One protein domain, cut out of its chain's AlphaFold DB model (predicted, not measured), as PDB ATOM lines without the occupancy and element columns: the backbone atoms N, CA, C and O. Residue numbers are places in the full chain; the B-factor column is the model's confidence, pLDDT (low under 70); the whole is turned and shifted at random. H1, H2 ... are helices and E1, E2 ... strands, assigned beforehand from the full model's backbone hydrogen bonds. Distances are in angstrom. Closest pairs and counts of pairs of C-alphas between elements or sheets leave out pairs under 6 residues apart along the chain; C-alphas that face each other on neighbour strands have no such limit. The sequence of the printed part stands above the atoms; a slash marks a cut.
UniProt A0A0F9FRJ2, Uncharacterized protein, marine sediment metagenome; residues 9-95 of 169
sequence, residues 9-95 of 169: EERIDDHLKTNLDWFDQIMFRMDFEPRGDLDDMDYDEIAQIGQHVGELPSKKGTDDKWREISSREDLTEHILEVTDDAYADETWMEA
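What this domain is: This is residues 9 to 95 of the 169 residues of an uncharacterized protein of marine sediment metagenome (UniProt A0A0F9FRJ2). A long helix, H1, sticks out as an arm with its residues 9 to 20, and its other end meets a loose body in which two helices, H3 and H4, pack side by side and run the same way. The short helix H2 packs on the later part of H4, the short helix H5 packs on the last residues of H1, and a small strand hairpin, E1 and E2, makes the end of the model far from residue 9. The printed part has 87 residues, with five named helices and two named strands in the order H1, H2, H3, E1, E2, H4, H5; the two strands form an antiparallel sheet, and the class is mostly helix. The whole is loose, with a radius of gyration of the C-alphas of 15.0 A, and elongated, with spans of 46 by 29 by 23 A.

Where its parts are: H1 holds residues 9 to 31 and is 32.9 A long, from C-alpha 9 at (-31.646, -28.026, 3.548) to C-alpha 31 at (-21.881, -7.483, -20.241). H2, residues 34 to 37, measures 5.3 A, and H3, residues 43 to 53, measures 15.0 A. E1, residues 58 to 60, is 6.7 A long, and E2, residues 66 to 68, is 7.0 A long. H4, residues 72 to 83, measures 16.3 A. H5, residues 88 to 91, measures 5.3 A and ends with C-alpha 91 at (-33.668, -13.708, -21.666).

How they stand to each other: H1 touches H3 with residues 24 to 29 alone, at a steep tilt of 60 degrees, opposite ways; their closest C-alphas, those of Gln 25 and His 52, are 5.5 A apart. H1 touches H5 with residues 26 to 30 alone, the closest C-alphas being those of Met 30 and Ala 88, 6.4 A apart. H2 touches H4, whose residues 79 to 83 alone take part; the closest C-alphas, those of Pro 34 and Leu 80, are 6.1 A apart. H3 and H4 touch at a shallow tilt of 19 degrees, the same way, with the C-alphas of Tyr 43 and Arg 72 closest at 5.1 A. E1 and E2 form a hairpin, antiparallel at 144 degrees between their directions, with N 59 and O 67 at 2.8 A and N 67 and O 59 at 3.0 A, both within hydrogen-bond range. E1 and H4 are near each other, while H1 is apart from both strands. Each O i to N i+4 pair is within hydrogen-bond range in H1 and H4, and 6 of 7 are in H3; H2 and H5 are too short for such a pair.

The domain as a whole: The two C-alphas farthest apart, those of Glu 9 and Thr 62, are 48.0 A apart. The printed part has no cut, and each link between named elements is tight. The mean pLDDT of the printed part is 77.8, and residue 35, residues 54 to 58 and residues 85 to 91 are under 70.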
ATOM      1  N   GLU A   9     -32.801 -28.931   3.450       85.75
ATOM      2  CA  GLU A   9     -31.646 -28.026   3.548       85.75
ATOM      3  C   GLU A   9     -30.625 -28.310   2.434       85.75
ATOM      4  O   GLU A   9     -30.276 -27.425   1.665       85.75
ATOM      5  N   GLU A  10     -30.247 -29.568   2.224       84.88
ATOM      6  CA  GLU A  10     -29.329 -29.916   1.126       84.88
ATOM      7  C   GLU A  10     -29.928 -29.573  -0.247       84.88
ATOM      8  O   GLU A  10     -29.247 -29.081  -1.145       84.88
ATOM      9  N   ARG A  11     -31.242 -29.768  -0.408       83.81
ATOM     10  CA  ARG A  11     -31.939 -29.416  -1.649       83.81
ATOM     11  C   ARG A  11     -32.027 -27.910  -1.890       83.81
ATOM     12  O   ARG A  11     -32.101 -27.527  -3.059       83.81
ATOM     13  N   ILE A  12     -32.094 -27.079  -0.844       90.88
ATOM     14  CA  ILE A  12     -32.124 -25.622  -1.031       90.88
ATOM     15  C   ILE A  12     -30.742 -25.106  -1.420       90.88
ATOM     16  O   ILE A  12     -30.667 -24.270  -2.315       90.88
ATOM     17  N   ASP A  13     -29.676 -25.665  -0.849       90.50
ATOM     18  CA  ASP A  13     -28.300 -25.288  -1.182       90.50
ATOM     19  C   ASP A  13     -27.961 -25.630  -2.638       90.50
ATOM     20  O   ASP A  13     -27.480 -24.773  -3.382       90.50
ATOM     21  N   ASP A  14     -28.291 -26.845  -3.087       87.00
ATOM     22  CA  ASP A  14     -28.081 -27.264  -4.478       87.00
ATOM     23  C   ASP A  14     -28.870 -26.392  -5.465       87.00
ATOM     24  O   ASP A  14     -28.368 -26.006  -6.529       87.00
ATOM     25  N   HIS A  15     -30.121 -26.072  -5.125       87.31
ATOM     26  CA  HIS A  15     -30.968 -25.249  -5.978       87.31
ATOM     27  C   HIS A  15     -30.490 -23.794  -6.021       87.31
ATOM     28  O   HIS A  15     -30.438 -23.203  -7.099       87.31
ATOM     29  N   LEU A  16     -30.092 -23.238  -4.874       88.62
ATOM     30  CA  LEU A  16     -29.524 -21.898  -4.780       88.62
ATOM     31  C   LEU A  16     -28.240 -21.801  -5.598       88.62
ATOM     32  O   LEU A  16     -28.119 -20.887  -6.406       88.62
ATOM     33  N   LYS A  17     -27.324 -22.764  -5.449       90.00
ATOM     34  CA  LYS A  17     -26.089 -22.812  -6.232       90.00
ATOM     35  C   LYS A  17     -26.375 -22.832  -7.733       90.00
ATOM     36  O   LYS A  17     -25.824 -22.023  -8.462       90.00
ATOM     37  N   THR A  18     -27.284 -23.704  -8.172       86.56
ATOM     38  CA  THR A  18     -27.678 -23.794  -9.588       86.56
ATOM     39  C   THR A  18     -28.200 -22.457 -10.119       86.56
ATOM     40  O   THR A  18     -27.849 -22.056 -11.224       86.56
ATOM     41  N   ASN A  19     -29.029 -21.760  -9.338       86.25
ATOM     42  CA  ASN A  19     -29.573 -20.467  -9.740       86.25
ATOM     43  C   ASN A  19     -28.497 -19.372  -9.765       86.25
ATOM     44  O   ASN A  19     -28.506 -18.556 -10.679       86.25
ATOM     45  N   LEU A  20     -27.575 -19.355  -8.796       88.31
ATOM     46  CA  LEU A  20     -26.454 -18.409  -8.770       88.31
ATOM     47  C   LEU A  20     -25.532 -18.602  -9.979       88.31
ATOM     48  O   LEU A  20     -25.293 -17.642 -10.701       88.31
ATOM     49  N   ASP A  21     -25.120 -19.845 -10.252       85.31
ATOM     50  CA  ASP A  21     -24.289 -20.178 -11.416       85.31
ATOM     51  C   ASP A  21     -24.983 -19.737 -12.722       85.31
ATOM     52  O   ASP A  21     -24.352 -19.209 -13.632       85.31
ATOM     53  N   TRP A  22     -26.304 -19.911 -12.814       83.44
ATOM     54  CA  TRP A  22     -27.095 -19.486 -13.968       83.44
ATOM     55  C   TRP A  22     -27.180 -17.955 -14.120       83.44
ATOM     56  O   TRP A  22     -27.051 -17.450 -15.238       83.44
ATOM     57  N   PHE A  23     -27.352 -17.207 -13.022       83.94
ATOM     58  CA  PHE A  23     -27.324 -15.739 -13.049       83.94
ATOM     59  C   PHE A  23     -25.955 -15.212 -13.477       83.94
ATOM     60  O   PHE A  23     -25.902 -14.314 -14.315       83.94
ATOM     61  N   ASP A  24     -24.870 -15.792 -12.961       84.19
ATOM     62  CA  ASP A  24     -23.508 -15.407 -13.338       84.19
ATOM     63  C   ASP A  24     -23.286 -15.587 -14.846       84.19
ATOM     64  O   ASP A  24     -22.768 -14.686 -15.503       84.19
ATOM     65  N   GLN A  25     -23.754 -16.699 -15.427       78.94
ATOM     66  CA  GLN A  25     -23.661 -16.940 -16.872       78.94
ATOM     67  C   GLN A  25     -24.448 -15.912 -17.691       78.94
ATOM     68  O   GLN A  25     -23.962 -15.433 -18.714       78.94
ATOM     69  N   ILE A  26     -25.669 -15.571 -17.274       79.75
ATOM     70  CA  ILE A  26     -26.508 -14.624 -18.018       79.75
ATOM     71  C   ILE A  26     -25.975 -13.205 -17.917       79.75
ATOM     72  O   ILE A  26     -25.849 -12.548 -18.947       79.75
ATOM     73  N   MET A  27     -25.623 -12.751 -16.715       81.38
ATOM     74  CA  MET A  27     -25.054 -11.417 -16.528       81.38
ATOM     75  C   MET A  27     -23.728 -11.286 -17.277       81.38
ATOM     76  O   MET A  27     -23.517 -10.296 -17.969       81.38
ATOM     77  N   PHE A  28     -22.880 -12.322 -17.236       81.31
ATOM     78  CA  PHE A  28     -21.653 -12.358 -18.027       81.31
ATOM     79  C   PHE A  28     -21.938 -12.214 -19.527       81.31
ATOM     80  O   PHE A  28     -21.309 -11.394 -20.182       81.31
ATOM     81  N   ARG A  29     -22.907 -12.957 -20.081       75.44
ATOM     82  CA  ARG A  29     -23.276 -12.838 -21.504       75.44
ATOM     83  C   ARG A  29     -23.844 -11.464 -21.873       75.44
ATOM     84  O   ARG A  29     -23.676 -11.062 -23.016       75.44
ATOM     85  N   MET A  30     -24.523 -10.777 -20.952       75.12
ATOM     86  CA  MET A  30     -25.056  -9.429 -21.187       75.12
ATOM     87  C   MET A  30     -23.961  -8.359 -21.230       75.12
ATOM     88  O   MET A  30     -24.041  -7.444 -22.044       75.12
ATOM     89  N   ASP A  31     -22.965  -8.466 -20.350       76.38
ATOM     90  CA  ASP A  31     -21.881  -7.483 -20.241       76.38
ATOM     91  C   ASP A  31     -20.727  -7.749 -21.226       76.38
ATOM     92  O   ASP A  31     -19.895  -6.873 -21.455       76.38
ATOM     93  N   PHE A  32     -20.645  -8.959 -21.786       77.75
ATOM     94  CA  PHE A  32     -19.575  -9.377 -22.687       77.75
ATOM     95  C   PHE A  32     -19.777  -8.818 -24.102       77.75
ATOM     96  O   PHE A  32     -20.828  -9.031 -24.707       77.75
ATOM     97  N   GLU A  33     -18.755  -8.157 -24.664       74.94
ATOM     98  CA  GLU A  33     -18.748  -7.653 -26.042       74.94
ATOM     99  C   GLU A  33     -17.822  -8.527 -26.913       74.94
ATOM    100  O   GLU A  33     -16.633  -8.235 -27.085       74.94
ATOM    101  N   PRO A  34     -18.347  -9.584 -27.560       71.12
ATOM    102  CA  PRO A  34     -17.530 -10.685 -28.070       71.12
ATOM    103  C   PRO A  34     -16.483 -10.268 -29.103       71.12
ATOM    104  O   PRO A  34     -15.370 -10.782 -29.130       71.12
ATOM    105  N   ARG A  35     -16.840  -9.337 -29.994       67.69
ATOM    106  CA  ARG A  35     -15.947  -8.901 -31.076       67.69
ATOM    107  C   ARG A  35     -14.821  -7.994 -30.590       67.69
ATOM    108  O   ARG A  35     -13.794  -7.953 -31.249       67.69
ATOM    109  N   GLY A  36     -15.020  -7.248 -29.506       73.56
ATOM    110  CA  GLY A  36     -13.975  -6.400 -28.929       73.56
ATOM    111  C   GLY A  36     -13.073  -7.185 -27.984       73.56
ATOM    112  O   GLY A  36     -11.855  -7.041 -28.034       73.56
ATOM    113  N   ASP A  37     -13.676  -8.054 -27.173       75.44
ATOM    114  CA  ASP A  37     -12.981  -8.735 -26.086       75.44
ATOM    115  C   ASP A  37     -12.104  -9.899 -26.576       75.44
ATOM    116  O   ASP A  37     -11.031 -10.123 -26.029       75.44
ATOM    117  N   LEU A  38     -12.501 -10.620 -27.634       82.06
ATOM    118  CA  LEU A  38     -11.807 -11.844 -28.076       82.06
ATOM    119  C   LEU A  38     -10.583 -11.609 -28.977       82.06
ATOM    120  O   LEU A  38      -9.757 -12.516 -29.137       82.06
ATOM    121  N   ASP A  39     -10.465 -10.435 -29.600       81.19
ATOM    122  CA  ASP A  39      -9.484 -10.192 -30.667       81.19
ATOM    123  C   ASP A  39      -8.028 -10.318 -30.178       81.19
ATOM    124  O   ASP A  39      -7.190 -10.866 -30.901       81.19
ATOM    125  N   ASP A  40      -7.757  -9.911 -28.934       84.31
ATOM    126  CA  ASP A  40      -6.419  -9.908 -28.325       84.31
ATOM    127  C   ASP A  40      -6.148 -11.105 -27.389       84.31
ATOM    128  O   ASP A  40      -5.035 -11.240 -26.878       84.31
ATOM    129  N   MET A  41      -7.131 -11.991 -27.183       86.31
ATOM    130  CA  MET A  41      -7.034 -13.107 -26.231       86.31
ATOM    131  C   MET A  41      -6.399 -14.364 -26.839       86.31
ATOM    132  O   MET A  41      -6.602 -14.691 -28.021       86.31
ATOM    133  N   ASP A  42      -5.650 -15.101 -26.020       87.19
ATOM    134  CA  ASP A  42      -5.106 -16.411 -26.375       87.19
ATOM    135  C   ASP A  42      -6.123 -17.555 -26.189       87.19
ATOM    136  O   ASP A  42      -7.251 -17.361 -25.748       87.19
ATOM    137  N   TYR A  43      -5.758 -18.780 -26.580       84.94
ATOM    138  CA  TYR A  43      -6.683 -19.917 -26.493       84.94
ATOM    139  C   TYR A  43      -7.146 -20.207 -25.059       84.94
ATOM    140  O   TYR A  43      -8.317 -20.518 -24.864       84.94
ATOM    141  N   ASP A  44      -6.255 -20.117 -24.069       84.50
ATOM    142  CA  ASP A  44      -6.577 -20.460 -22.682       84.50
ATOM    143  C   ASP A  44      -7.498 -19.401 -22.066       84.50
ATOM    144  O   ASP A  44      -8.404 -19.725 -21.294       84.50
ATOM    145  N   GLU A  45      -7.297 -18.138 -22.437       84.25
ATOM    146  CA  GLU A  45      -8.153 -17.014 -22.071       84.25
ATOM    147  C   GLU A  45      -9.552 -17.144 -22.695       84.25
ATOM    148  O   GLU A  45     -10.567 -17.030 -22.003       84.25
ATOM    149  N   ILE A  46      -9.626 -17.484 -23.983       81.75
ATOM    150  CA  ILE A  46     -10.896 -17.721 -24.679       81.75
ATOM    151  C   ILE A  46     -11.595 -18.981 -24.129       81.75
ATOM    152  O   ILE A  46     -12.816 -19.003 -23.981       81.75
ATOM    153  N   ALA A  47     -10.851 -20.026 -23.756       81.62
ATOM    154  CA  ALA A  47     -11.410 -21.239 -23.156       81.62
ATOM    155  C   ALA A  47     -12.020 -20.976 -21.773       81.62
ATOM    156  O   ALA A  47     -13.051 -21.565 -21.439       81.62
ATOM    157  N   GLN A  48     -11.432 -20.069 -20.989       82.12
ATOM    158  CA  GLN A  48     -12.018 -19.614 -19.727       82.12
ATOM    159  C   GLN A  48     -13.344 -18.885 -19.957       82.12
ATOM    160  O   GLN A  48     -14.310 -19.175 -19.254       82.12
ATOM    161  N   ILE A  49     -13.435 -18.014 -20.967       79.69
ATOM    162  CA  ILE A  49     -14.709 -17.392 -21.367       79.69
ATOM    163  C   ILE A  49     -15.718 -18.464 -21.778       79.69
ATOM    164  O   ILE A  49     -16.858 -18.437 -21.319       79.69
ATOM    165  N   GLY A  50     -15.286 -19.445 -22.576       77.00
ATOM    166  CA  GLY A  50     -16.095 -20.586 -23.009       77.00
ATOM    167  C   GLY A  50     -16.833 -21.275 -21.858       77.00
ATOM    168  O   GLY A  50     -18.019 -21.557 -21.984       77.00
ATOM    169  N   GLN A  51     -16.170 -21.468 -20.713       77.19
ATOM    170  CA  GLN A  51     -16.770 -22.069 -19.511       77.19
ATOM    171  C   GLN A  51     -17.861 -21.201 -18.865       77.19
ATOM    172  O   GLN A  51     -18.767 -21.737 -18.230       77.19
ATOM    173  N   HIS A  52     -17.777 -19.876 -19.011       72.19
ATOM    174  CA  HIS A  52     -18.752 -18.927 -18.467       72.19
ATOM    175  C   HIS A  52     -19.936 -18.720 -19.413       72.19
ATOM    176  O   HIS A  52     -21.050 -18.472 -18.965       72.19
ATOM    177  N   VAL A  53     -19.733 -18.859 -20.724       70.00
ATOM    178  CA  VAL A  53     -20.826 -18.760 -21.698       70.00
ATOM    179  C   VAL A  53     -21.551 -20.086 -21.929       70.00
ATOM    180  O   VAL A  53     -22.587 -20.062 -22.580       70.00
ATOM    181  N   GLY A  54     -21.107 -21.223 -21.382       65.94
ATOM    182  CA  GLY A  54     -21.825 -22.501 -21.475       65.94
ATOM    183  C   GLY A  54     -20.920 -23.736 -21.472       65.94
ATOM    184  O   GLY A  54     -19.781 -23.693 -21.016       65.94
ATOM    185  N   GLU A  55     -21.434 -24.876 -21.951       59.81
ATOM    186  CA  GLU A  55     -20.615 -26.087 -22.101       59.81
ATOM    187  C   GLU A  55     -19.480 -25.848 -23.108       59.81
ATOM    188  O   GLU A  55     -19.703 -25.342 -24.207       59.81
ATOM    189  N   LEU A  56     -18.262 -26.254 -22.732       59.66
ATOM    190  CA  LEU A  56     -17.086 -26.200 -23.600       59.66
ATOM    191  C   LEU A  56     -17.368 -26.906 -24.937       59.66
ATOM    192  O   LEU A  56     -17.851 -28.046 -24.943       59.66
ATOM    193  N   PRO A  57     -17.066 -26.268 -26.078       66.38
ATOM    194  CA  PRO A  57     -17.654 -26.709 -27.322       66.38
ATOM    195  C   PRO A  57     -17.021 -27.967 -27.887       66.38
ATOM    196  O   PRO A  57     -15.801 -28.141 -27.962       66.38
ATOM    197  N   SER A  58     -17.904 -28.809 -28.408       67.94
ATOM    198  CA  SER A  58     -17.555 -29.792 -29.418       67.94
ATOM    199  C   SER A  58     -18.092 -29.327 -30.771       67.94
ATOM    200  O   SER A  58     -19.210 -28.829 -30.864       67.94
ATOM    201  N   LYS A  59     -17.306 -29.481 -31.840       70.81
ATOM    202  CA  LYS A  59     -17.717 -29.198 -33.222       70.81
ATOM    203  C   LYS A  59     -17.986 -30.510 -33.943       70.81
ATOM    204  O   LYS A  59     -17.256 -31.494 -33.774       70.81
ATOM    205  N   LYS A  60     -19.033 -30.538 -34.767       75.81
ATOM    206  CA  LYS A  60     -19.310 -31.682 -35.637       75.81
ATOM    207  C   LYS A  60     -18.388 -31.613 -36.855       75.81
ATOM    208  O   LYS A  60     -18.465 -30.682 -37.653       75.81
ATOM    209  N   GLY A  61     -17.489 -32.584 -36.981       72.38
ATOM    210  CA  GLY A  61     -16.591 -32.706 -38.124       72.38
ATOM    211  C   GLY A  61     -17.332 -33.066 -39.413       72.38
ATOM    212  O   GLY A  61     -18.479 -33.512 -39.400       72.38
ATOM    213  N   THR A  62     -16.643 -32.948 -40.549       78.31
ATOM    214  CA  THR A  62     -17.160 -33.355 -41.873       78.31
ATOM    215  C   THR A  62     -17.456 -34.855 -41.980       78.31
ATOM    216  O   THR A  62     -18.137 -35.291 -42.904       78.31
ATOM    217  N   ASP A  63     -16.959 -35.646 -41.030       84.38
ATOM    218  CA  ASP A  63     -17.218 -37.072 -40.852       84.38
ATOM    219  C   ASP A  63     -18.394 -37.370 -39.904       84.38
ATOM    220  O   ASP A  63     -18.568 -38.513 -39.482       84.38
ATOM    221  N   ASP A  64     -19.190 -36.352 -39.568       80.06
ATOM    222  CA  ASP A  64     -20.358 -36.414 -38.683       80.06
ATOM    223  C   ASP A  64     -20.036 -36.772 -37.217       80.06
ATOM    224  O   ASP A  64     -20.930 -37.107 -36.438       80.06
ATOM    225  N   LYS A  65     -18.761 -36.678 -36.814       81.19
ATOM    226  CA  LYS A  65     -18.308 -36.950 -35.441       81.19
ATOM    227  C   LYS A  65     -18.086 -35.666 -34.657       81.19
ATOM    228  O   LYS A  65     -17.453 -34.739 -35.150       81.19
ATOM    229  N   TRP A  66     -18.535 -35.657 -33.407       78.19
ATOM    230  CA  TRP A  66     -18.243 -34.588 -32.456       78.19
ATOM    231  C   TRP A  66     -16.808 -34.692 -31.953       78.19
ATOM    232  O   TRP A  66     -16.336 -35.782 -31.619       78.19
ATOM    233  N   ARG A  67     -16.107 -33.561 -31.929       79.56
ATOM    234  CA  ARG A  67     -14.746 -33.441 -31.403       79.56
ATOM    235  C   ARG A  67     -14.633 -32.155 -30.613       79.56
ATOM    236  O   ARG A  67     -15.267 -31.172 -30.977       79.56
ATOM    237  N   GLU A  68     -13.827 -32.178 -29.567       80.31
ATOM    238  CA  GLU A  68     -13.492 -30.989 -28.791       80.31
ATOM    239  C   GLU A  68     -12.826 -29.938 -29.687       80.31
ATOM    240  O   GLU A  68     -12.025 -30.276 -30.568       80.31
ATOM    241  N   ILE A  69     -13.194 -28.673 -29.495       79.31
ATOM    242  CA  ILE A  69     -12.578 -27.568 -30.219       79.31
ATOM    243  C   ILE A  69     -11.169 -27.335 -29.677       79.31
ATOM    244  O   ILE A  69     -10.982 -26.967 -28.522       79.31
ATOM    245  N   SER A  70     -10.163 -27.509 -30.532       76.56
ATOM    246  CA  SER A  70      -8.750 -27.369 -30.164       76.56
ATOM    247  C   SER A  70      -8.040 -26.215 -30.878       76.56
ATOM    248  O   SER A  70      -6.814 -26.139 -30.829       76.56
ATOM    249  N   SER A  71      -8.771 -25.383 -31.624       84.56
ATOM    250  CA  SER A  71      -8.219 -24.214 -32.311       84.56
ATOM    251  C   SER A  71      -8.818 -22.940 -31.726       84.56
ATOM    252  O   SER A  71      -9.971 -22.932 -31.291       84.56
ATOM    253  N   ARG A  72      -8.019 -21.870 -31.701       84.62
ATOM    254  CA  ARG A  72      -8.458 -20.550 -31.238       84.62
ATOM    255  C   ARG A  72      -9.593 -20.041 -32.119       84.62
ATOM    256  O   ARG A  72     -10.616 -19.631 -31.599       84.62
ATOM    257  N   GLU A  73      -9.430 -20.132 -33.437       84.25
ATOM    258  CA  GLU A  73     -10.397 -19.629 -34.410       84.25
ATOM    259  C   GLU A  73     -11.768 -20.301 -34.276       84.25
ATOM    260  O   GLU A  73     -12.781 -19.608 -34.252       84.25
ATOM    261  N   ASP A  74     -11.811 -21.631 -34.146       82.69
ATOM    262  CA  ASP A  74     -13.076 -22.359 -33.975       82.69
ATOM    263  C   ASP A  74     -13.733 -22.036 -32.619       82.69
ATOM    264  O   ASP A  74     -14.959 -22.033 -32.511       82.69
ATOM    265  N   LEU A  75     -12.936 -21.779 -31.576       82.94
ATOM    266  CA  LEU A  75     -13.445 -21.445 -30.246       82.94
ATOM    267  C   LEU A  75     -14.014 -20.023 -30.211       82.94
ATOM    268  O   LEU A  75     -15.087 -19.805 -29.655       82.94
ATOM    269  N   THR A  76     -13.331 -19.077 -30.860       83.81
ATOM    270  CA  THR A  76     -13.822 -17.715 -31.087       83.81
ATOM    271  C   THR A  76     -15.126 -17.731 -31.882       83.81
ATOM    272  O   THR A  76     -16.082 -17.081 -31.473       83.81
ATOM    273  N   GLU A  77     -15.197 -18.495 -32.982       83.19
ATOM    274  CA  GLU A  77     -16.419 -18.658 -33.785       83.19
ATOM    275  C   GLU A  77     -17.575 -19.190 -32.929       83.19
ATOM    276  O   GLU A  77     -18.666 -18.632 -32.960       83.19
ATOM    277  N   HIS A  78     -17.324 -20.205 -32.102       80.19
ATOM    278  CA  HIS A  78     -18.351 -20.763 -31.228       80.19
ATOM    279  C   HIS A  78     -18.842 -19.778 -30.160       80.19
ATOM    280  O   HIS A  78     -20.046 -19.656 -29.950       80.19
ATOM    281  N   ILE A  79     -17.934 -19.075 -29.475       80.19
ATOM    282  CA  ILE A  79     -18.328 -18.079 -28.471       80.19
ATOM    283  C   ILE A  79     -19.141 -16.979 -29.137       80.19
ATOM    284  O   ILE A  79     -20.183 -16.610 -28.601       80.19
ATOM    285  N   LEU A  80     -18.719 -16.512 -30.317       80.38
ATOM    286  CA  LEU A  80     -19.497 -15.572 -31.117       80.38
ATOM    287  C   LEU A  80     -20.887 -16.134 -31.422       80.38
ATOM    288  O   LEU A  80     -21.851 -15.448 -31.155       80.38
ATOM    289  N   GLU A  81     -21.035 -17.375 -31.883       78.38
ATOM    290  CA  GLU A  81     -22.361 -17.967 -32.141       78.38
ATOM    291  C   GLU A  81     -23.264 -18.032 -30.895       78.38
ATOM    292  O   GLU A  81     -24.462 -17.783 -30.995       78.38
ATOM    293  N   VAL A  82     -22.710 -18.356 -29.721       74.06
ATOM    294  CA  VAL A  82     -23.477 -18.472 -28.463       74.06
ATOM    295  C   VAL A  82     -23.847 -17.103 -27.876       74.06
ATOM    296  O   VAL A  82     -24.813 -16.997 -27.122       74.06
ATOM    297  N   THR A  83     -23.082 -16.061 -28.203       73.12
ATOM    298  CA  THR A  83     -23.242 -14.697 -27.663       73.12
ATOM    299  C   THR A  83     -23.863 -13.709 -28.657       73.12
ATOM    300  O   THR A  83     -24.446 -12.722 -28.227       73.12
ATOM    301  N   ASP A  84     -23.818 -13.989 -29.964       72.25
ATOM    302  CA  ASP A  84     -24.473 -13.235 -31.054       72.25
ATOM    303  C   ASP A  84     -25.979 -13.535 -31.136       72.25
ATOM    304  O   ASP A  84     -26.687 -13.040 -32.017       72.25
ATOM    305  N   ASP A  85     -26.500 -14.337 -30.204       62.31
ATOM    306  CA  ASP A  85     -27.931 -14.515 -30.048       62.31
ATOM    307  C   ASP A  85     -28.516 -13.191 -29.535       62.31
ATOM    308  O   ASP A  85     -28.470 -12.871 -28.346       62.31
ATOM    309  N   ALA A  86     -29.096 -12.409 -30.449       51.88
ATOM    310  CA  ALA A  86     -29.794 -11.142 -30.194       51.88
ATOM    311  C   ALA A  86     -30.951 -11.245 -29.164       51.88
ATOM    312  O   ALA A  86     -31.633 -10.260 -28.896       51.88
ATOM    313  N   TYR A  87     -31.171 -12.436 -28.598       50.50
ATOM    314  CA  TYR A  87     -32.095 -12.774 -27.520       50.50
ATOM    315  C   TYR A  87     -31.479 -12.709 -26.110       50.50
ATOM    316  O   TYR A  87     -32.217 -12.809 -25.125       50.50
ATOM    317  N   ALA A  88     -30.157 -12.538 -25.967       57.38
ATOM    318  CA  ALA A  88     -29.517 -12.391 -24.653       57.38
ATOM    319  C   ALA A  88     -30.082 -11.193 -23.863       57.38
ATOM    320  O   ALA A  88     -30.274 -11.289 -22.651       57.38
ATOM    321  N   ASP A  89     -30.451 -10.116 -24.565       57.56
ATOM    322  CA  ASP A  89     -30.956  -8.870 -23.973       57.56
ATOM    323  C   ASP A  89     -32.383  -9.000 -23.383       57.56
ATOM    324  O   ASP A  89     -32.772  -8.226 -22.513       57.56
ATOM    325  N   GLU A  90     -33.159 -10.019 -23.784       61.69
ATOM    326  CA  GLU A  90     -34.520 -10.279 -23.266       61.69
ATOM    327  C   GLU A  90     -34.590 -11.499 -22.327       61.69
ATOM    328  O   GLU A  90     -35.468 -11.577 -21.465       61.69
ATOM    329  N   THR A  91     -33.645 -12.443 -22.431       67.50
ATOM    330  CA  THR A  91     -33.668 -13.708 -21.666       67.50
ATOM    331  C   THR A  91     -33.649 -13.479 -20.151       67.50
ATOM    332  O   THR A  91     -34.299 -14.209 -19.400       67.50
ATOM    333  N   TRP A  92     -32.936 -12.453 -19.680       73.50
ATOM    334  CA  TRP A  92     -32.884 -12.121 -18.255       73.50
ATOM    335  C   TRP A  92     -34.208 -11.528 -17.739       73.50
ATOM    336  O   TRP A  92     -34.557 -11.746 -16.578       73.50
ATOM    337  N   MET A  93     -34.971 -10.826 -18.589       74.56
ATOM    338  CA  MET A  93     -36.286 -10.274 -18.234       74.56
ATOM    339  C   MET A  93     -37.380 -11.349 -18.176       74.56
ATOM    340  O   MET A  93     -38.337 -11.197 -17.423       74.56
ATOM    341  N   GLU A  94     -37.221 -12.445 -18.920       77.94
ATOM    342  CA  GLU A  94     -38.129 -13.608 -18.907       77.94
ATOM    343  C   GLU A  94     -37.862 -14.572 -17.735       77.94
ATOM    344  O   GLU A  94     -38.630 -15.500 -17.475       77.94
ATOM    345  N   ALA A  95     -36.760 -14.367 -17.014       80.06
ATOM    346  CA  ALA A  95     -36.345 -15.218 -15.910       80.06
ATOM    347  C   ALA A  95     -37.233 -15.128 -14.660       80.06
ATOM    348  O   ALA A  95     -37.636 -16.173 -14.133       80.06
TER     349      ALA A  95